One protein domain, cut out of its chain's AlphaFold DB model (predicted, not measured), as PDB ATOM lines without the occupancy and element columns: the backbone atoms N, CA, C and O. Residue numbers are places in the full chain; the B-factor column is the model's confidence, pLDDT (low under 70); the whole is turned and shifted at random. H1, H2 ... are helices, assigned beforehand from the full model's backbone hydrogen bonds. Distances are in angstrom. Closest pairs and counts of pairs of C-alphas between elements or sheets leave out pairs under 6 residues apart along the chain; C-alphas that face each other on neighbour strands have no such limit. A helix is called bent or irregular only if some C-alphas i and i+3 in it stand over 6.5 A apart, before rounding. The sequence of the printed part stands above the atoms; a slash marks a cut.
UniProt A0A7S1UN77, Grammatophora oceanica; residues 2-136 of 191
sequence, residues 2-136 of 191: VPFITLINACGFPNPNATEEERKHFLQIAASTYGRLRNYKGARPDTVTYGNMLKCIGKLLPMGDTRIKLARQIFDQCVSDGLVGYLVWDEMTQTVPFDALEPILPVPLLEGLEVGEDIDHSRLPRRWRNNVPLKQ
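This is residues 2 to 136 of the 191 residues of a protein of Grammatophora oceanica (UniProt A0A7S1UN77). Five helices, H1 to H5, stand side by side in an up-and-down bundle, each running against the one before, with H3 in the middle between H1 and H2 on one side and H4 and H5 on the other. Past H4 and H5 lie the short H6, H7 and H8 and a long loop, with H8 packed on residues 78 to 80 of H4. The 135 printed residues hold eight named helices, H1 to H8 in chain order, and no named strand: all helix, compact, radius of gyration of the C-alphas 15.2 A, spans 43 by 34 by 22 A.

The longest helix, H2, residues 20 to 39, forms a hairpin with H1, residues 2 to 11, at a shallow tilt of 19 degrees; the closest C-alphas, of Ile 8 and Ala 30, are 4.9 A apart. The hub, H3, residues 47 to 60, touches H2 (C-alphas of Arg 23 and Leu 60, 5.1 A) and H1 (Asn 9 and Asn 52, 5.5 A). H4, residues 65 to 80, runs opposite ways to H3 at 1 degrees, closest at the C-alphas of Leu 54 and Ala 71, 5.9 A. H5, residues 86 to 95, touches H3 at the C-alphas of Gly 51 and Val 88, 4.3 A. H8, residues 126 to 129, touches residues 78 to 80 of H4 alone. H6, residues 98 to 104, is close but not clearly touching H4; H7, residues 107 to 110, touches no helix. Every O i to N i+4 pair is within hydrogen-bond range in H1 to H5, but 1 of 3 in H6, with 2 of 4 O i to N i+3; H7 and H8 are too short for O i to N i+4 pairs.

H2 measures 28.7 A, H4 22.2 A and H3 20.0 A. C-alpha 2 is at (126.774, 1.171, 60.371) and C-alpha 129 at (118.274, -17.830, 54.944). H6 is only just irregular: C-alphas 100 and 103 are 6.7 A apart.

The farthest C-alphas, of Lys 41 and Glu 114, are 44.8 A apart. The printed part has no cut. The H7 to H8 link, residues 111 to 125, is long. No printed residue is under 70.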
ATOM      1  N   VAL A   2     125.912   0.637  61.452       89.81
ATOM      2  CA  VAL A   2     126.774   1.171  60.371       89.81
ATOM      3  C   VAL A   2     128.247   1.400  60.766       89.81
ATOM      4  O   VAL A   2     129.093   0.826  60.091       89.81
ATOM      5  N   PRO A   3     128.594   2.095  61.872       95.06
ATOM      6  CA  PRO A   3     130.003   2.325  62.217       95.06
ATOM      7  C   PRO A   3     130.804   1.039  62.474       95.06
ATOM      8  O   PRO A   3     131.966   0.950  62.092       95.06
ATOM      9  N   PHE A   4     130.177   0.023  63.081       96.31
ATOM     10  CA  PHE A   4     130.812  -1.277  63.317       96.31
ATOM     11  C   PHE A   4     131.106  -1.988  61.995       96.31
ATOM     12  O   PHE A   4     132.202  -2.501  61.802       96.31
ATOM     13  N   ILE A   5     130.137  -1.979  61.074       95.25
ATOM     14  CA  ILE A   5     130.265  -2.618  59.759       95.25
ATOM     15  C   ILE A   5     131.362  -1.932  58.945       95.25
ATOM     16  O   ILE A   5     132.183  -2.620  58.344       95.25
ATOM     17  N   THR A   6     131.406  -0.595  58.950       97.38
ATOM     18  CA  THR A   6     132.443   0.181  58.258       97.38
ATOM     19  C   THR A   6     133.837  -0.159  58.775       97.38
ATOM     20  O   THR A   6     134.734  -0.387  57.968       97.38
ATOM     21  N   LEU A   7     134.014  -0.245  60.098       97.88
ATOM     22  CA  LEU A   7     135.305  -0.584  60.698       97.88
ATOM     23  C   LEU A   7     135.737  -2.022  60.371       97.88
ATOM     24  O   LEU A   7     136.861  -2.220  59.923       97.88
ATOM     25  N   ILE A   8     134.842  -3.008  60.526       97.94
ATOM     26  CA  ILE A   8     135.136  -4.408  60.169       97.94
ATOM     27  C   ILE A   8     135.502  -4.506  58.684       97.94
ATOM     28  O   ILE A   8     136.489  -5.143  58.336       97.94
ATOM     29  N   ASN A   9     134.748  -3.838  57.807       97.38
ATOM     30  CA  ASN A   9     135.042  -3.829  56.378       97.38
ATOM     31  C   ASN A   9     136.438  -3.263  56.088       97.38
ATOM     32  O   ASN A   9     137.169  -3.858  55.307       97.38
ATOM     33  N   ALA A  10     136.825  -2.158  56.737       97.62
ATOM     34  CA  ALA A  10     138.138  -1.542  56.552       97.62
ATOM     35  C   ALA A  10     139.294  -2.490  56.924       97.62
ATOM     36  O   ALA A  10     140.278  -2.561  56.194       97.62
ATOM     37  N   CYS A  11     139.151  -3.284  57.993       97.69
ATOM     38  CA  CYS A  11     140.142  -4.300  58.369       97.69
ATOM     39  C   CYS A  11     140.352  -5.367  57.279       97.69
ATOM     40  O   CYS A  11     141.439  -5.927  57.171       97.69
ATOM     41  N   GLY A  12     139.339  -5.632  56.448       95.62
ATOM     42  CA  GLY A  12     139.412  -6.572  55.326       95.62
ATOM     43  C   GLY A  12     140.188  -6.059  54.106       95.62
ATOM     44  O   GLY A  12     140.260  -6.760  53.097       95.62
ATOM     45  N   PHE A  13     140.756  -4.853  54.148       95.44
ATOM     46  CA  PHE A  13     141.579  -4.300  53.067       95.44
ATOM     47  C   PHE A  13     142.904  -3.760  53.620       95.44
ATOM     48  O   PHE A  13     143.144  -2.553  53.567       95.44
ATOM     49  N   PRO A  14     143.769  -4.632  54.177       93.56
ATOM     50  CA  PRO A  14     145.100  -4.215  54.598       93.56
ATOM     51  C   PRO A  14     145.927  -3.752  53.391       93.56
ATOM     52  O   PRO A  14     145.635  -4.103  52.243       93.56
ATOM     53  N   ASN A  15     147.003  -3.008  53.656       94.31
ATOM     54  CA  ASN A  15     148.026  -2.730  52.650       94.31
ATOM     55  C   ASN A  15     148.521  -4.067  52.043       94.31
ATOM     56  O   ASN A  15     148.752  -5.011  52.803       94.31
ATOM     57  N   PRO A  16     148.696  -4.188  50.712       93.75
ATOM     58  CA  PRO A  16     149.273  -5.389  50.101       93.75
ATOM     59  C   PRO A  16     150.598  -5.831  50.739       93.75
ATOM     60  O   PRO A  16     150.830  -7.030  50.889       93.75
ATOM     61  N   ASN A  17     151.404  -4.867  51.196       95.94
ATOM     62  CA  ASN A  17     152.696  -5.081  51.850       95.94
ATOM     63  C   ASN A  17     152.594  -5.214  53.380       95.94
ATOM     64  O   ASN A  17     153.616  -5.147  54.057       95.94
ATOM     65  N   ALA A  18     151.384  -5.356  53.932       96.88
ATOM     66  CA  ALA A  18     151.195  -5.462  55.373       96.88
ATOM     67  C   ALA A  18     151.874  -6.716  55.932       96.88
ATOM     68  O   ALA A  18     151.680  -7.818  55.391       96.88
ATOM     69  N   THR A  19     152.608  -6.544  57.033       97.62
ATOM     70  CA  THR A  19     153.296  -7.642  57.720       97.62
ATOM     71  C   THR A  19     152.298  -8.612  58.352       97.62
ATOM     72  O   THR A  19     151.100  -8.327  58.478       97.62
ATOM     73  N   GLU A  20     152.773  -9.787  58.764       96.31
ATOM     74  CA  GLU A  20     151.928 -10.755  59.467       96.31
ATOM     75  C   GLU A  20     151.379 -10.169  60.780       96.31
ATOM     76  O   GLU A  20     150.201 -10.350  61.104       96.31
ATOM     77  N   GLU A  21     152.192  -9.395  61.500       97.38
ATOM     78  CA  GLU A  21     151.806  -8.714  62.737       97.38
ATOM     79  C   GLU A  21     150.705  -7.681  62.491       97.38
ATOM     80  O   GLU A  21     149.732  -7.631  63.249       97.38
ATOM     81  N   GLU A  22     150.810  -6.893  61.419       97.88
ATOM     82  CA  GLU A  22     149.778  -5.925  61.037       97.88
ATOM     83  C   GLU A  22     148.471  -6.628  60.657       97.88
ATOM     84  O   GLU A  22     147.393  -6.236  61.112       97.88
ATOM     85  N   ARG A  23     148.544  -7.717  59.882       97.88
ATOM     86  CA  ARG A  23     147.362  -8.519  59.520       97.88
ATOM     87  C   ARG A  23     146.690  -9.116  60.751       97.88
ATOM     88  O   ARG A  23     145.465  -9.039  60.891       97.88
ATOM     89  N   LYS A  24     147.485  -9.650  61.679       97.69
ATOM     90  CA  LYS A  24     147.014 -10.149  62.976       97.69
ATOM     91  C   LYS A  24     146.363  -9.034  63.792       97.69
ATOM     92  O   LYS A  24     145.302  -9.256  64.377       97.69
ATOM     93  N   HIS A  25     146.946  -7.837  63.798       98.12
ATOM     94  CA  HIS A  25     146.382  -6.676  64.478       98.12
ATOM     95  C   HIS A  25     145.028  -6.259  63.879       98.12
ATOM     96  O   HIS A  25     144.054  -6.094  64.617       98.12
ATOM     97  N   PHE A  26     144.907  -6.184  62.549       98.38
ATOM     98  CA  PHE A  26     143.625  -5.904  61.891       98.38
ATOM     99  C   PHE A  26     142.567  -6.963  62.203       98.38
ATOM    100  O   PHE A  26     141.410  -6.618  62.461       98.38
ATOM    101  N   LEU A  27     142.951  -8.241  62.258       98.50
ATOM    102  CA  LEU A  27     142.027  -9.317  62.607       98.50
ATOM    103  C   LEU A  27     141.544  -9.190  64.058       98.50
ATOM    104  O   LEU A  27     140.358  -9.379  64.331       98.50
ATOM    105  N   GLN A  28     142.434  -8.821  64.984       98.44
ATOM    106  CA  GLN A  28     142.076  -8.552  66.379       98.44
ATOM    107  C   GLN A  28     141.094  -7.380  66.504       98.44
ATOM    108  O   GLN A  28     140.114  -7.485  67.247       98.44
ATOM    109  N   ILE A  29     141.305  -6.290  65.754       98.50
ATOM    110  CA  ILE A  29     140.371  -5.153  65.715       98.50
ATOM    111  C   ILE A  29     139.005  -5.602  65.186       98.50
ATOM    112  O   ILE A  29     137.982  -5.294  65.810       98.50
ATOM    113  N   ALA A  30     138.969  -6.348  64.078       98.56
ATOM    114  CA  ALA A  30     137.731  -6.856  63.493       98.56
ATOM    115  C   ALA A  30     136.969  -7.761  64.477       98.56
ATOM    116  O   ALA A  30     135.790  -7.520  64.750       98.56
ATOM    117  N   ALA A  31     137.650  -8.734  65.089       98.38
ATOM    118  CA  ALA A  31     137.062  -9.658  66.060       98.38
ATOM    119  C   ALA A  31     136.543  -8.941  67.318       98.38
ATOM    120  O   ALA A  31     135.421  -9.194  67.762       98.38
ATOM    121  N   SER A  32     137.314  -7.993  67.861       98.38
ATOM    122  CA  SER A  32     136.897  -7.169  69.004       98.38
ATOM    123  C   SER A  32     135.670  -6.316  68.666       98.38
ATOM    124  O   SER A  32     134.694  -6.272  69.420       98.38
ATOM    125  N   THR A  33     135.662  -5.692  67.487       98.50
ATOM    126  CA  THR A  33     134.540  -4.875  66.999       98.50
ATOM    127  C   THR A  33     133.280  -5.715  66.801       98.50
ATOM    128  O   THR A  33     132.194  -5.301  67.216       98.50
ATOM    129  N   TYR A  34     133.421  -6.913  66.233       98.38
ATOM    130  CA  TYR A  34     132.334  -7.876  66.090       98.38
ATOM    131  C   TYR A  34     131.774  -8.315  67.452       98.38
ATOM    132  O   TYR A  34     130.560  -8.262  67.667       98.38
ATOM    133  N   GLY A  35     132.644  -8.649  68.409       98.00
ATOM    134  CA  GLY A  35     132.244  -8.987  69.777       98.00
ATOM    135  C   GLY A  35     131.490  -7.847  70.472       98.00
ATOM    136  O   GLY A  35     130.463  -8.071  71.114       98.00
ATOM    137  N   ARG A  36     131.930  -6.597  70.286       97.69
ATOM    138  CA  ARG A  36     131.208  -5.414  70.788       97.69
ATOM    139  C   ARG A  36     129.842  -5.256  70.127       97.69
ATOM    140  O   ARG A  36     128.876  -4.972  70.829       97.69
ATOM    141  N   LEU A  37     129.744  -5.465  68.814       97.31
ATOM    142  CA  LEU A  37     128.475  -5.401  68.086       97.31
ATOM    143  C   LEU A  37     127.481  -6.469  68.569       97.31
ATOM    144  O   LEU A  37     126.316  -6.141  68.765       97.31
ATOM    145  N   ARG A  38     127.926  -7.711  68.819       96.69
ATOM    146  CA  ARG A  38     127.074  -8.790  69.372       96.69
ATOM    147  C   ARG A  38     126.465  -8.427  70.726       96.69
ATOM    148  O   ARG A  38     125.328  -8.799  70.999       96.69
ATOM    149  N   ASN A  39     127.211  -7.697  71.551       96.31
ATOM    150  CA  ASN A  39     126.813  -7.337  72.913       96.31
ATOM    151  C   ASN A  39     126.123  -5.964  73.013       96.31
ATOM    152  O   ASN A  39     125.662  -5.571  74.087       96.31
ATOM    153  N   TYR A  40     126.044  -5.206  71.917       96.12
ATOM    154  CA  TYR A  40     125.480  -3.861  71.926       96.12
ATOM    155  C   TYR A  40     123.947  -3.892  71.841       96.12
ATOM    156  O   TYR A  40     123.374  -4.400  70.885       96.12
ATOM    157  N   LYS A  41     123.248  -3.275  72.804       93.38
ATOM    158  CA  LYS A  41     121.771  -3.326  72.882       93.38
ATOM    159  C   LYS A  41     121.043  -2.704  71.677       93.38
ATOM    160  O   LYS A  41     119.912  -3.081  71.396       93.38
ATOM    161  N   GLY A  42     121.664  -1.750  70.980       92.50
ATOM    162  CA  GLY A  42     121.033  -0.985  69.896       92.50
ATOM    163  C   GLY A  42     121.306  -1.499  68.479       92.50
ATOM    164  O   GLY A  42     120.914  -0.848  67.512       92.50
ATOM    165  N   ALA A  43     122.027  -2.610  68.317       94.44
ATOM    166  CA  ALA A  43     122.337  -3.171  67.005       94.44
ATOM    167  C   ALA A  43     122.600  -4.672  67.109       94.44
ATOM    168  O   ALA A  43     123.005  -5.167  68.150       94.44
ATOM    169  N   ARG A  44     122.402  -5.393  66.009       95.25
ATOM    170  CA  ARG A  44     122.795  -6.797  65.881       95.25
ATOM    171  C   ARG A  44     123.578  -6.980  64.584       95.25
ATOM    172  O   ARG A  44     123.406  -6.156  63.678       95.25
ATOM    173  N   PRO A  45     124.434  -8.009  64.490       97.38
ATOM    174  CA  PRO A  45     124.982  -8.417  63.209       97.38
ATOM    175  C   PRO A  45     123.874  -8.733  62.212       97.38
ATOM    176  O   PRO A  45     122.827  -9.270  62.567       97.38
ATOM    177  N   ASP A  46     124.142  -8.402  60.962       96.44
ATOM    178  CA  ASP A  46     123.339  -8.749  59.799       96.44
ATOM    179  C   ASP A  46     124.194  -9.548  58.802       96.44
ATOM    180  O   ASP A  46     125.383  -9.790  59.027       96.44
ATOM    181  N   THR A  47     123.602  -9.946  57.676       96.38
ATOM    182  CA  THR A  47     124.305 -10.645  56.589       96.38
ATOM    183  C   THR A  47     125.591  -9.927  56.158       96.38
ATOM    184  O   THR A  47     126.599 -10.578  55.900       96.38
ATOM    185  N   VAL A  48     125.590  -8.589  56.111       96.69
ATOM    186  CA  VAL A  48     126.766  -7.797  55.703       96.69
ATOM    187  C   VAL A  48     127.880  -7.896  56.740       96.69
ATOM    188  O   VAL A  48     129.048  -8.053  56.390       96.69
ATOM    189  N   THR A  49     127.519  -7.861  58.021       98.12
ATOM    190  CA  THR A  49     128.464  -8.037  59.129       98.12
ATOM    191  C   THR A  49     129.179  -9.387  59.040       98.12
ATOM    192  O   THR A  49     130.405  -9.433  59.133       98.12
ATOM    193  N   TYR A  50     128.431 -10.475  58.837       98.44
ATOM    194  CA  TYR A  50     128.993 -11.824  58.721       98.44
ATOM    195  C   TYR A  50     129.899 -11.972  57.495       98.44
ATOM    196  O   TYR A  50     131.021 -12.459  57.629       98.44
ATOM    197  N   GLY A  51     129.459 -11.481  56.331       98.12
ATOM    198  CA  GLY A  51     130.268 -11.497  55.110       98.12
ATOM    199  C   GLY A  51     131.592 -10.747  55.274       98.12
ATOM    200  O   GLY A  51     132.646 -11.260  54.915       98.12
ATOM    201  N   ASN A  52     131.573  -9.574  55.914       98.44
ATOM    202  CA  ASN A  52     132.801  -8.811  56.157       98.44
ATOM    203  C   ASN A  52     133.743  -9.487  57.166       98.44
ATOM    204  O   ASN A  52     134.959  -9.360  57.031       98.44
ATOM    205  N   MET A  53     133.221 -10.221  58.154       98.69
ATOM    206  CA  MET A  53     134.063 -11.020  59.052       98.69
ATOM    207  C   MET A  53     134.734 -12.184  58.320       98.69
ATOM    208  O   MET A  53     135.934 -12.391  58.506       98.69
ATOM    209  N   LEU A  54     134.000 -12.900  57.459       98.62
ATOM    210  CA  LEU A  54     134.570 -13.954  56.611       98.62
ATOM    211  C   LEU A  54     135.642 -13.388  55.675       98.62
ATOM    212  O   LEU A  54     136.759 -13.892  55.674       98.62
ATOM    213  N   LYS A  55     135.372 -12.255  55.017       98.25
ATOM    214  CA  LYS A  55     136.364 -11.516  54.216       98.25
ATOM    215  C   LYS A  55     137.641 -11.198  54.993       98.25
ATOM    216  O   LYS A  55     138.740 -11.382  54.476       98.25
ATOM    217  N   CYS A  56     137.514 -10.712  56.233       98.50
ATOM    218  CA  CYS A  56     138.672 -10.441  57.090       98.50
ATOM    219  C   CYS A  56     139.481 -11.718  57.333       98.50
ATOM    220  O   CYS A  56     140.693 -11.718  57.143       98.50
ATOM    221  N   ILE A  57     138.818 -12.815  57.693       98.56
ATOM    222  CA  ILE A  57     139.461 -14.118  57.906       98.56
ATOM    223  C   ILE A  57     140.164 -14.591  56.620       98.56
ATOM    224  O   ILE A  57     141.337 -14.963  56.662       98.56
ATOM    225  N   GLY A  58     139.487 -14.486  55.475       97.88
ATOM    226  CA  GLY A  58     139.980 -14.872  54.154       97.88
ATOM    227  C   GLY A  58     141.115 -14.008  53.596       97.88
ATOM    228  O   GLY A  58     141.817 -14.431  52.677       97.88
ATOM    229  N   LYS A  59     141.353 -12.811  54.137       97.38
ATOM    230  CA  LYS A  59     142.439 -11.927  53.676       97.38
ATOM    231  C   LYS A  59     143.579 -11.763  54.674       97.38
ATOM    232  O   LYS A  59     144.700 -11.449  54.269       97.38
ATOM    233  N   LEU A  60     143.307 -11.938  55.964       98.19
ATOM    234  CA  LEU A  60     144.268 -11.660  57.033       98.19
ATOM    235  C   LEU A  60     144.973 -12.912  57.553       98.19
ATOM    236  O   LEU A  60     146.035 -12.778  58.152       98.19
ATOM    237  N   LEU A  61     144.425 -14.107  57.322       97.50
ATOM    238  CA  LEU A  61     145.071 -15.363  57.702       97.50
ATOM    239  C   LEU A  61     145.575 -16.117  56.472       97.50
ATOM    240  O   LEU A  61     144.880 -16.118  55.455       97.50
ATOM    241  N   PRO A  62     146.725 -16.804  56.547       96.69
ATOM    242  CA  PRO A  62     147.111 -17.761  55.519       96.69
ATOM    243  C   PRO A  62     146.125 -18.938  55.471       96.69
ATOM    244  O   PRO A  62     145.377 -19.187  56.423       96.69
ATOM    245  N   MET A  63     146.116 -19.666  54.353       97.25
ATOM    246  CA  MET A  63     145.336 -20.899  54.240       97.25
ATOM    247  C   MET A  63     145.829 -21.936  55.260       97.25
ATOM    248  O   MET A  63     147.032 -22.132  55.402       97.25
ATOM    249  N   GLY A  64     144.903 -22.575  55.980       97.00
ATOM    250  CA  GLY A  64     145.213 -23.581  56.999       97.00
ATOM    251  C   GLY A  64     144.131 -23.716  58.073       97.00
ATOM    252  O   GLY A  64     143.111 -23.019  58.053       97.00
ATOM    253  N   ASP A  65     144.379 -24.589  59.047       97.12
ATOM    254  CA  ASP A  65     143.386 -25.009  60.048       97.12
ATOM    255  C   ASP A  65     142.813 -23.851  60.867       97.12
ATOM    256  O   ASP A  65     141.609 -23.794  61.122       97.12
ATOM    257  N   THR A  66     143.650 -22.887  61.258       97.56
ATOM    258  CA  THR A  66     143.212 -21.717  62.034       97.56
ATOM    259  C   THR A  66     142.175 -20.897  61.271       97.56
ATOM    260  O   THR A  66     141.156 -20.495  61.838       97.56
ATOM    261  N   ARG A  67     142.406 -20.670  59.974       97.88
ATOM    262  CA  ARG A  67     141.497 -19.923  59.102       97.88
ATOM    263  C   ARG A  67     140.187 -20.675  58.908       97.88
ATOM    264  O   ARG A  67     139.130 -20.076  59.088       97.88
ATOM    265  N   ILE A  68     140.258 -21.982  58.644       98.12
ATOM    266  CA  ILE A  68     139.084 -22.856  58.497       98.12
ATOM    267  C   ILE A  68     138.239 -22.844  59.772       98.12
ATOM    268  O   ILE A  68     137.033 -22.601  59.725       98.12
ATOM    269  N   LYS A  69     138.875 -23.037  60.930       97.62
ATOM    270  CA  LYS A  69     138.204 -23.056  62.232       97.62
ATOM    271  C   LYS A  69     137.483 -21.741  62.521       97.62
ATOM    272  O   LYS A  69     136.324 -21.764  62.932       97.62
ATOM    273  N   LEU A  70     138.147 -20.603  62.314       98.25
ATOM    274  CA  LEU A  70     137.547 -19.291  62.566       98.25
ATOM    275  C   LEU A  70     136.433 -18.965  61.564       98.25
ATOM    276  O   LEU A  70     135.378 -18.483  61.974       98.25
ATOM    277  N   ALA A  71     136.631 -19.266  60.276       98.31
ATOM    278  CA  ALA A  71     135.607 -19.077  59.251       98.31
ATOM    279  C   ALA A  71     134.349 -19.889  59.580       98.31
ATOM    280  O   ALA A  71     133.247 -19.341  59.601       98.31
ATOM    281  N   ARG A  72     134.525 -21.161  59.957       97.50
ATOM    282  CA  ARG A  72     133.430 -22.036  60.381       97.50
ATOM    283  C   ARG A  72     132.692 -21.490  61.600       97.50
ATOM    284  O   ARG A  72     131.470 -21.454  61.585       97.50
ATOM    285  N   GLN A  73     133.398 -21.000  62.618       97.88
ATOM    286  CA  GLN A  73     132.750 -20.399  63.791       97.88
ATOM    287  C   GLN A  73     131.859 -19.202  63.425       97.88
ATOM    288  O   GLN A  73     130.749 -19.084  63.945       97.88
ATOM    289  N   ILE A  74     132.323 -18.322  62.533       98.38
ATOM    290  CA  ILE A  74     131.529 -17.182  62.048       98.38
ATOM    291  C   ILE A  74     130.347 -17.658  61.193       98.38
ATOM    292  O   ILE A  74     129.236 -17.141  61.337       98.38
ATOM    293  N   PHE A  75     130.563 -18.656  60.335       98.06
ATOM    294  CA  PHE A  75     129.522 -19.222  59.485       98.06
ATOM    295  C   PHE A  75     128.422 -19.916  60.299       98.06
ATOM    296  O   PHE A  75     127.247 -19.618  60.096       98.06
ATOM    297  N   ASP A  76     128.778 -20.739  61.287       97.44
ATOM    298  CA  ASP A  76     127.832 -21.427  62.178       97.44
ATOM    299  C   ASP A  76     126.972 -20.428  62.976       97.44
ATOM    300  O   ASP A  76     125.767 -20.633  63.171       97.44
ATOM    301  N   GLN A  77     127.556 -19.299  63.394       97.88
ATOM    302  CA  GLN A  77     126.810 -18.199  64.017       97.88
ATOM    303  C   GLN A  77     125.829 -17.548  63.032       97.88
ATOM    304  O   GLN A  77     124.679 -17.294  63.389       97.88
ATOM    305  N   CYS A  78     126.246 -17.323  61.784       97.94
ATOM    306  CA  CYS A  78     125.381 -16.782  60.736       97.94
ATOM    307  C   CYS A  78     124.220 -17.728  60.388       97.94
ATOM    308  O   CYS A  78     123.078 -17.284  60.245       97.94
ATOM    309  N   VAL A  79     124.507 -19.030  60.302       96.88
ATOM    310  CA  VAL A  79     123.532 -20.113  60.119       96.88
ATOM    311  C   VAL A  79     122.509 -20.113  61.248       96.88
ATOM    312  O   VAL A  79     121.309 -20.164  60.980       96.88
ATOM    313  N   SER A  80     122.971 -20.018  62.497       96.94
ATOM    314  CA  SER A  80     122.105 -19.995  63.683       96.94
ATOM    315  C   SER A  80     121.204 -18.761  63.717       96.94
ATOM    316  O   SER A  80     120.035 -18.855  64.087       96.94
ATOM    317  N   ASP A  81     121.723 -17.615  63.276       96.94
ATOM    318  CA  ASP A  81     120.944 -16.385  63.147       96.94
ATOM    319  C   ASP A  81     120.047 -16.378  61.893       96.94
ATOM    320  O   ASP A  81     119.234 -15.467  61.736       96.94
ATOM    321  N   GLY A  82     120.165 -17.362  60.992       97.12
ATOM    322  CA  GLY A  82     119.348 -17.451  59.781       97.12
ATOM    323  C   GLY A  82     119.676 -16.399  58.715       97.12
ATOM    324  O   GLY A  82     118.805 -15.999  57.936       97.12
ATOM    325  N   LEU A  83     120.916 -15.904  58.709       97.44
ATOM    326  CA  LEU A  83     121.351 -14.724  57.952       97.44
ATOM    327  C   LEU A  83     122.299 -15.036  56.782       97.44
ATOM    328  O   LEU A  83     122.958 -14.117  56.278       97.44
ATOM    329  N   VAL A  84     122.356 -16.288  56.316       97.31
ATOM    330  CA  VAL A  84     123.243 -16.739  55.226       97.31
ATOM    331  C   VAL A  84     122.742 -16.228  53.867       97.31
ATOM    332  O   VAL A  84     122.082 -16.914  53.087       97.31
ATOM    333  N   GLY A  85     123.019 -14.963  53.572       95.88
ATOM    334  CA  GLY A  85     122.778 -14.374  52.254       95.88
ATOM    335  C   GLY A  85     123.870 -14.729  51.243       95.88
ATOM    336  O   GLY A  85     124.865 -15.358  51.591       95.88
ATOM    337  N   TYR A  86     123.694 -14.268  50.000       95.00
ATOM    338  CA  TYR A  86     124.651 -14.487  48.907       95.00
ATOM    339  C   TYR A  86     126.073 -14.081  49.305       95.00
ATOM    340  O   TYR A  86     126.992 -14.870  49.166       95.00
ATOM    341  N   LEU A  87     126.229 -12.895  49.904       95.69
ATOM    342  CA  LEU A  87     127.529 -12.394  50.353       95.69
ATOM    343  C   LEU A  87     128.212 -13.328  51.363       95.69
ATOM    344  O   LEU A  87     129.410 -13.531  51.288       95.69
ATOM    345  N   VAL A  88     127.475 -13.880  52.330       97.69
ATOM    346  CA  VAL A  88     128.070 -14.778  53.334       97.69
ATOM    347  C   VAL A  88     128.526 -16.072  52.674       97.69
ATOM    348  O   VAL A  88     129.593 -16.574  53.004       97.69
ATOM    349  N   TRP A  89     127.716 -16.599  51.754       97.00
ATOM    350  CA  TRP A  89     128.036 -17.816  51.019       97.00
ATOM    351  C   TRP A  89     129.271 -17.638  50.131       97.00
ATOM    352  O   TRP A  89     130.221 -18.396  50.271       97.00
ATOM    353  N   ASP A  90     129.285 -16.586  49.314       96.38
ATOM    354  CA  ASP A  90     130.387 -16.240  48.412       96.38
ATOM    355  C   ASP A  90     131.709 -16.013  49.166       96.38
ATOM    356  O   ASP A  90     132.754 -16.552  48.815       96.38
ATOM    357  N   GLU A  91     131.677 -15.278  50.281       97.75
ATOM    358  CA  GLU A  91     132.888 -15.072  51.085       97.75
ATOM    359  C   GLU A  91     133.334 -16.360  51.792       97.75
ATOM    360  O   GLU A  91     134.529 -16.561  52.000       97.75
ATOM    361  N   MET A  92     132.405 -17.248  52.163       97.19
ATOM    362  CA  MET A  92     132.745 -18.529  52.784       97.19
ATOM    363  C   MET A  92     133.473 -19.447  51.794       97.19
ATOM    364  O   MET A  92     134.538 -19.962  52.136       97.19
ATOM    365  N   THR A  93     132.955 -19.598  50.571       95.88
ATOM    366  CA  THR A  93     133.570 -20.433  49.523       95.88
ATOM    367  C   THR A  93     134.925 -19.895  49.062       95.88
ATOM    368  O   THR A  93     135.808 -20.673  48.717       95.88
ATOM    369  N   GLN A  94     135.147 -18.579  49.134       96.19
ATOM    370  CA  GLN A  94     136.466 -17.978  48.896       96.19
ATOM    371  C   GLN A  94     137.425 -18.114  50.095       96.19
ATOM    372  O   GLN A  94     138.651 -18.073  49.944       96.19
ATOM    373  N   THR A  95     136.895 -18.235  51.315       97.31
ATOM    374  CA  THR A  95     137.710 -18.255  52.539       97.31
ATOM    375  C   THR A  95     138.271 -19.639  52.844       97.31
ATOM    376  O   THR A  95     139.415 -19.724  53.309       97.31
ATOM    377  N   VAL A  96     137.500 -20.698  52.597       96.69
ATOM    378  CA  VAL A  96     137.866 -22.083  52.920       96.69
ATOM    379  C   VAL A  96     137.770 -22.999  51.694       96.69
ATOM    380  O   VAL A  96     136.913 -22.773  50.843       96.69
ATOM    381  N   PRO A  97     138.619 -24.037  51.588       94.50
ATOM    382  CA  PRO A  97     138.510 -25.014  50.510       94.50
ATOM    383  C   PRO A  97     137.213 -25.825  50.629       94.50
ATOM    384  O   PRO A  97     136.705 -26.035  51.734       94.50
ATOM    385  N   PHE A  98     136.706 -26.312  49.493       90.69
ATOM    386  CA  PHE A  98     135.449 -27.062  49.430       90.69
ATOM    387  C   PHE A  98     135.454 -28.317  50.315       90.69
ATOM    388  O   PHE A  98     134.498 -28.538  51.053       90.69
ATOM    389  N   ASP A  99     136.560 -29.061  50.359       91.69
ATOM    390  CA  ASP A  99     136.714 -30.253  51.211       91.69
ATOM    391  C   ASP A  99     136.507 -29.942  52.706       91.69
ATOM    392  O   ASP A  99     136.041 -30.776  53.480       91.69
ATOM    393  N   ALA A 100     136.816 -28.714  53.138       93.69
ATOM    394  CA  ALA A 100     136.572 -28.269  54.510       93.69
ATOM    395  C   ALA A 100     135.123 -27.799  54.746       93.69
ATOM    396  O   ALA A 100     134.693 -27.689  55.899       93.69
ATOM    397  N   LEU A 101     134.375 -27.509  53.675       89.38
ATOM    398  CA  LEU A 101     132.949 -27.182  53.710       89.38
ATOM    399  C   LEU A 101     132.070 -28.425  53.694       89.38
ATOM    400  O   LEU A 101     131.035 -28.428  54.355       89.38
ATOM    401  N   GLU A 102     132.463 -29.474  52.979       89.62
ATOM    402  CA  GLU A 102     131.662 -30.691  52.820       89.62
ATOM    403  C   GLU A 102     131.052 -31.208  54.144       89.62
ATOM    404  O   GLU A 102     129.835 -31.404  54.190       89.62
ATOM    405  N   PRO A 103     131.791 -31.291  55.274       91.00
ATOM    406  CA  PRO A 103     131.244 -31.821  56.526       91.00
ATOM    407  C   PRO A 103     130.161 -30.950  57.183       91.00
ATOM    408  O   PRO A 103     129.493 -31.403  58.116       91.00
ATOM    409  N   ILE A 104     130.020 -29.685  56.774       88.62
ATOM    410  CA  ILE A 104     129.000 -28.764  57.303       88.62
ATOM    411  C   ILE A 104     127.803 -28.598  56.366       88.62
ATOM    412  O   ILE A 104     126.772 -28.052  56.777       88.62
ATOM    413  N   LEU A 105     127.917 -29.059  55.123       90.00
ATOM    414  CA  LEU A 105     126.835 -28.996  54.156       90.00
ATOM    415  C   LEU A 105     125.860 -30.156  54.404       90.00
ATOM    416  O   LEU A 105     126.271 -31.289  54.640       90.00
ATOM    417  N   PRO A 106     124.543 -29.900  54.401       87.75
ATOM    418  CA  PRO A 106     123.577 -30.976  54.571       87.75
ATOM    419  C   PRO A 106     123.595 -31.892  53.343       87.75
ATOM    420  O   PRO A 106     123.605 -31.397  52.222       87.75
ATOM    421  N   VAL A 107     123.518 -33.209  53.554       86.75
ATOM    422  CA  VAL A 107     123.581 -34.230  52.484       86.75
ATOM    423  C   VAL A 107     122.667 -33.931  51.281       86.75
ATOM    424  O   VAL A 107     123.164 -33.987  50.161       86.75
ATOM    425  N   PRO A 108     121.400 -33.490  51.446       86.56
ATOM    426  CA  PRO A 108     120.545 -33.153  50.299       86.56
ATOM    427  C   PRO A 108     121.059 -32.001  49.422       86.56
ATOM    428  O   PRO A 108     120.590 -31.818  48.304       86.56
ATOM    429  N   LEU A 109     121.973 -31.173  49.936       84.44
ATOM    430  CA  LEU A 109     122.631 -30.128  49.155       84.44
ATOM    431  C   LEU A 109     123.739 -30.710  48.271       84.44
ATOM    432  O   LEU A 109     123.957 -30.179  47.190       84.44
ATOM    433  N   LEU A 110     124.394 -31.775  48.744       84.19
ATOM    434  CA  LEU A 110     125.469 -32.502  48.066       84.19
ATOM    435  C   LEU A 110     124.943 -33.466  46.994       84.19
ATOM    436  O   LEU A 110     125.628 -33.738  46.013       84.19
ATOM    437  N   GLU A 111     123.711 -33.955  47.149       86.62
ATOM    438  CA  GLU A 111     123.071 -34.824  46.164       86.62
ATOM    439  C   GLU A 111     122.951 -34.137  44.790       86.62
ATOM    440  O   GLU A 111     122.358 -33.064  44.639       86.62
ATOM    441  N   GLY A 112     123.522 -34.789  43.774       81.81
ATOM    442  CA  GLY A 112     123.472 -34.339  42.384       81.81
ATOM    443  C   GLY A 112     124.406 -33.178  42.041       81.81
ATOM    444  O   GLY A 112     124.208 -32.582  40.989       81.81
ATOM    445  N   LEU A 113     125.372 -32.832  42.901       84.88
ATOM    446  CA  LEU A 113     126.480 -31.951  42.519       84.88
ATOM    447  C   LEU A 113     127.557 -32.755  41.790       84.88
ATOM    448  O   LEU A 113     128.015 -33.790  42.287       84.88
ATOM    449  N   GLU A 114     127.968 -32.270  40.622       85.44
ATOM    450  CA  GLU A 114     129.138 -32.808  39.931       85.44
ATOM    451  C   GLU A 114     130.438 -32.312  40.585       85.44
ATOM    452  O   GLU A 114     130.483 -31.274  41.251       85.44
ATOM    453  N   VAL A 115     131.529 -33.064  40.406       78.62
ATOM    454  CA  VAL A 115     132.844 -32.670  40.930       78.62
ATOM    455  C   VAL A 115     133.258 -31.341  40.296       78.62
ATOM    456  O   VAL A 115     133.451 -31.259  39.085       78.62
ATOM    457  N   GLY A 116     133.431 -30.315  41.129       76.94
ATOM    458  CA  GLY A 116     133.801 -28.967  40.694       76.94
ATOM    459  C   GLY A 116     132.621 -28.047  40.370       76.94
ATOM    460  O   GLY A 116     132.854 -26.918  39.947       76.94
ATOM    461  N   GLU A 117     131.377 -28.490  40.568       84.62
ATOM    462  CA  GLU A 117     130.207 -27.619  40.456       84.62
ATOM    463  C   GLU A 117     130.057 -26.736  41.708       84.62
ATOM    464  O   GLU A 117     130.036 -27.221  42.843       84.62
ATOM    465  N   ASP A 118     129.916 -25.424  41.503       84.12
ATOM    466  CA  ASP A 118     129.638 -24.482  42.584       84.12
ATOM    467  C   ASP A 118     128.182 -24.590  43.052       84.12
ATOM    468  O   ASP A 118     127.231 -24.600  42.266       84.12
ATOM    469  N   ILE A 119     127.979 -24.586  44.368       87.00
ATOM    470  CA  ILE A 119     126.632 -24.610  44.940       87.00
ATOM    471  C   ILE A 119     125.997 -23.227  44.805       87.00
ATOM    472  O   ILE A 119     126.425 -22.263  45.448       87.00
ATOM    473  N   ASP A 120     124.913 -23.141  44.037       88.81
ATOM    474  CA  ASP A 120     124.096 -21.932  43.981       88.81
ATOM    475  C   ASP A 120     123.506 -21.600  45.369       88.81
ATOM    476  O   ASP A 120     122.883 -22.436  46.035       88.81
ATOM    477  N   HIS A 121     123.632 -20.335  45.785       88.62
ATOM    478  CA  HIS A 121     123.015 -19.774  46.993       88.62
ATOM    479  C   HIS A 121     121.519 -20.108  47.105       88.62
ATOM    480  O   HIS A 121     120.988 -20.278  48.212       88.62
ATOM    481  N   SER A 122     120.821 -20.214  45.969       88.62
ATOM    482  CA  SER A 122     119.397 -20.549  45.938       88.62
ATOM    483  C   SER A 122     119.087 -21.949  46.487       88.62
ATOM    484  O   SER A 122     118.012 -22.129  47.077       88.62
ATOM    485  N   ARG A 123     120.039 -22.889  46.389       90.69
ATOM    486  CA  ARG A 123     119.931 -24.272  46.883       90.69
ATOM    487  C   ARG A 123     120.155 -24.385  48.392       90.69
ATOM    488  O   ARG A 123     119.745 -25.376  48.993       90.69
ATOM    489  N   LEU A 124     120.736 -23.367  49.039       92.25
ATOM    490  CA  LEU A 124     121.008 -23.406  50.479       92.25
ATOM    491  C   LEU A 124     119.728 -23.616  51.311       92.25
ATOM    492  O   LEU A 124     118.677 -23.028  50.991       92.25
ATOM    493  N   PRO A 125     119.808 -24.354  52.438       94.19
ATOM    494  CA  PRO A 125     118.661 -24.637  53.292       94.19
ATOM    495  C   PRO A 125     117.882 -23.379  53.659       94.19
ATOM    496  O   PRO A 125     118.449 -22.385  54.114       94.19
ATOM    497  N   ARG A 126     116.552 -23.435  53.547       92.50
ATOM    498  CA  ARG A 126     115.697 -22.280  53.863       92.50
ATOM    499  C   ARG A 126     115.908 -21.767  55.290       92.50
ATOM    500  O   ARG A 126     115.899 -20.560  55.503       92.50
ATOM    501  N   ARG A 127     116.164 -22.664  56.250       94.38
ATOM    502  CA  ARG A 127     116.469 -22.308  57.648       94.38
ATOM    503  C   ARG A 127     117.723 -21.442  57.809       94.38
ATOM    504  O   ARG A 127     117.786 -20.675  58.755       94.38
ATOM    505  N   TRP A 128     118.691 -21.528  56.895       95.56
ATOM    506  CA  TRP A 128     119.904 -20.702  56.932       95.56
ATOM    507  C   TRP A 128     119.660 -19.285  56.413       95.56
ATOM    508  O   TRP A 128     120.470 -18.399  56.658       95.56
ATOM    509  N   ARG A 129     118.558 -19.068  55.685       94.25
ATOM    510  CA  ARG A 129     118.274 -17.830  54.944       94.25
ATOM    511  C   ARG A 129     116.986 -17.138  55.385       94.25
ATOM    512  O   ARG A 129     116.568 -16.168  54.759       94.25
ATOM    513  N   ASN A 130     116.317 -17.653  56.412       93.00
ATOM    514  CA  ASN A 130     114.974 -17.225  56.807       93.00
ATOM    515  C   ASN A 130     114.908 -15.771  57.311       93.00
ATOM    516  O   ASN A 130     113.840 -15.171  57.223       93.00
ATOM    517  N   ASN A 131     116.024 -15.202  57.776       91.69
ATOM    518  CA  ASN A 131     116.117 -13.829  58.275       91.69
ATOM    519  C   ASN A 131     116.828 -12.878  57.299       91.69
ATOM    520  O   ASN A 131     117.074 -11.717  57.635       91.69
ATOM    521  N   VAL A 132     117.157 -13.336  56.088       87.88
ATOM    522  CA  VAL A 132     117.737 -12.481  55.046       87.88
ATOM    523  C   VAL A 132     116.624 -11.601  54.453       87.88
ATOM    524  O   VAL A 132     115.653 -12.142  53.921       87.88
ATOM    525  N   PRO A 133     116.731 -10.257  54.501       82.88
ATOM    526  CA  PRO A 133     115.706  -9.380  53.941       82.88
ATOM    527  C   PRO A 133     115.523  -9.627  52.442       82.88
ATOM    528  O   PRO A 133     116.486  -9.550  51.674       82.88
ATOM    529  N   LEU A 134     114.288  -9.873  51.998       82.00
ATOM    530  CA  LEU A 134     114.021 -10.044  50.574       82.00
ATOM    531  C   LEU A 134     114.117  -8.688  49.863       82.00
ATOM    532  O   LEU A 134     113.758  -7.641  50.409       82.00
ATOM    533  N   LYS A 135     114.542  -8.691  48.592       78.44
ATOM    534  CA  LYS A 135     114.589  -7.473  47.756       78.44
ATOM    535  C   LYS A 135     113.244  -6.733  47.755       78.44
ATOM    536  O   LYS A 135     113.207  -5.506  47.809       78.44
ATOM    537  N   GLN A 136     112.144  -7.484  47.746       75.81
ATOM    538  CA  GLN A 136     110.787  -6.943  47.810       75.81
ATOM    539  C   GLN A 136     110.502  -6.217  49.132       75.81
ATOM    540  O   GLN A 136     109.864  -5.167  49.115       75.81
TER     541      GLN A 136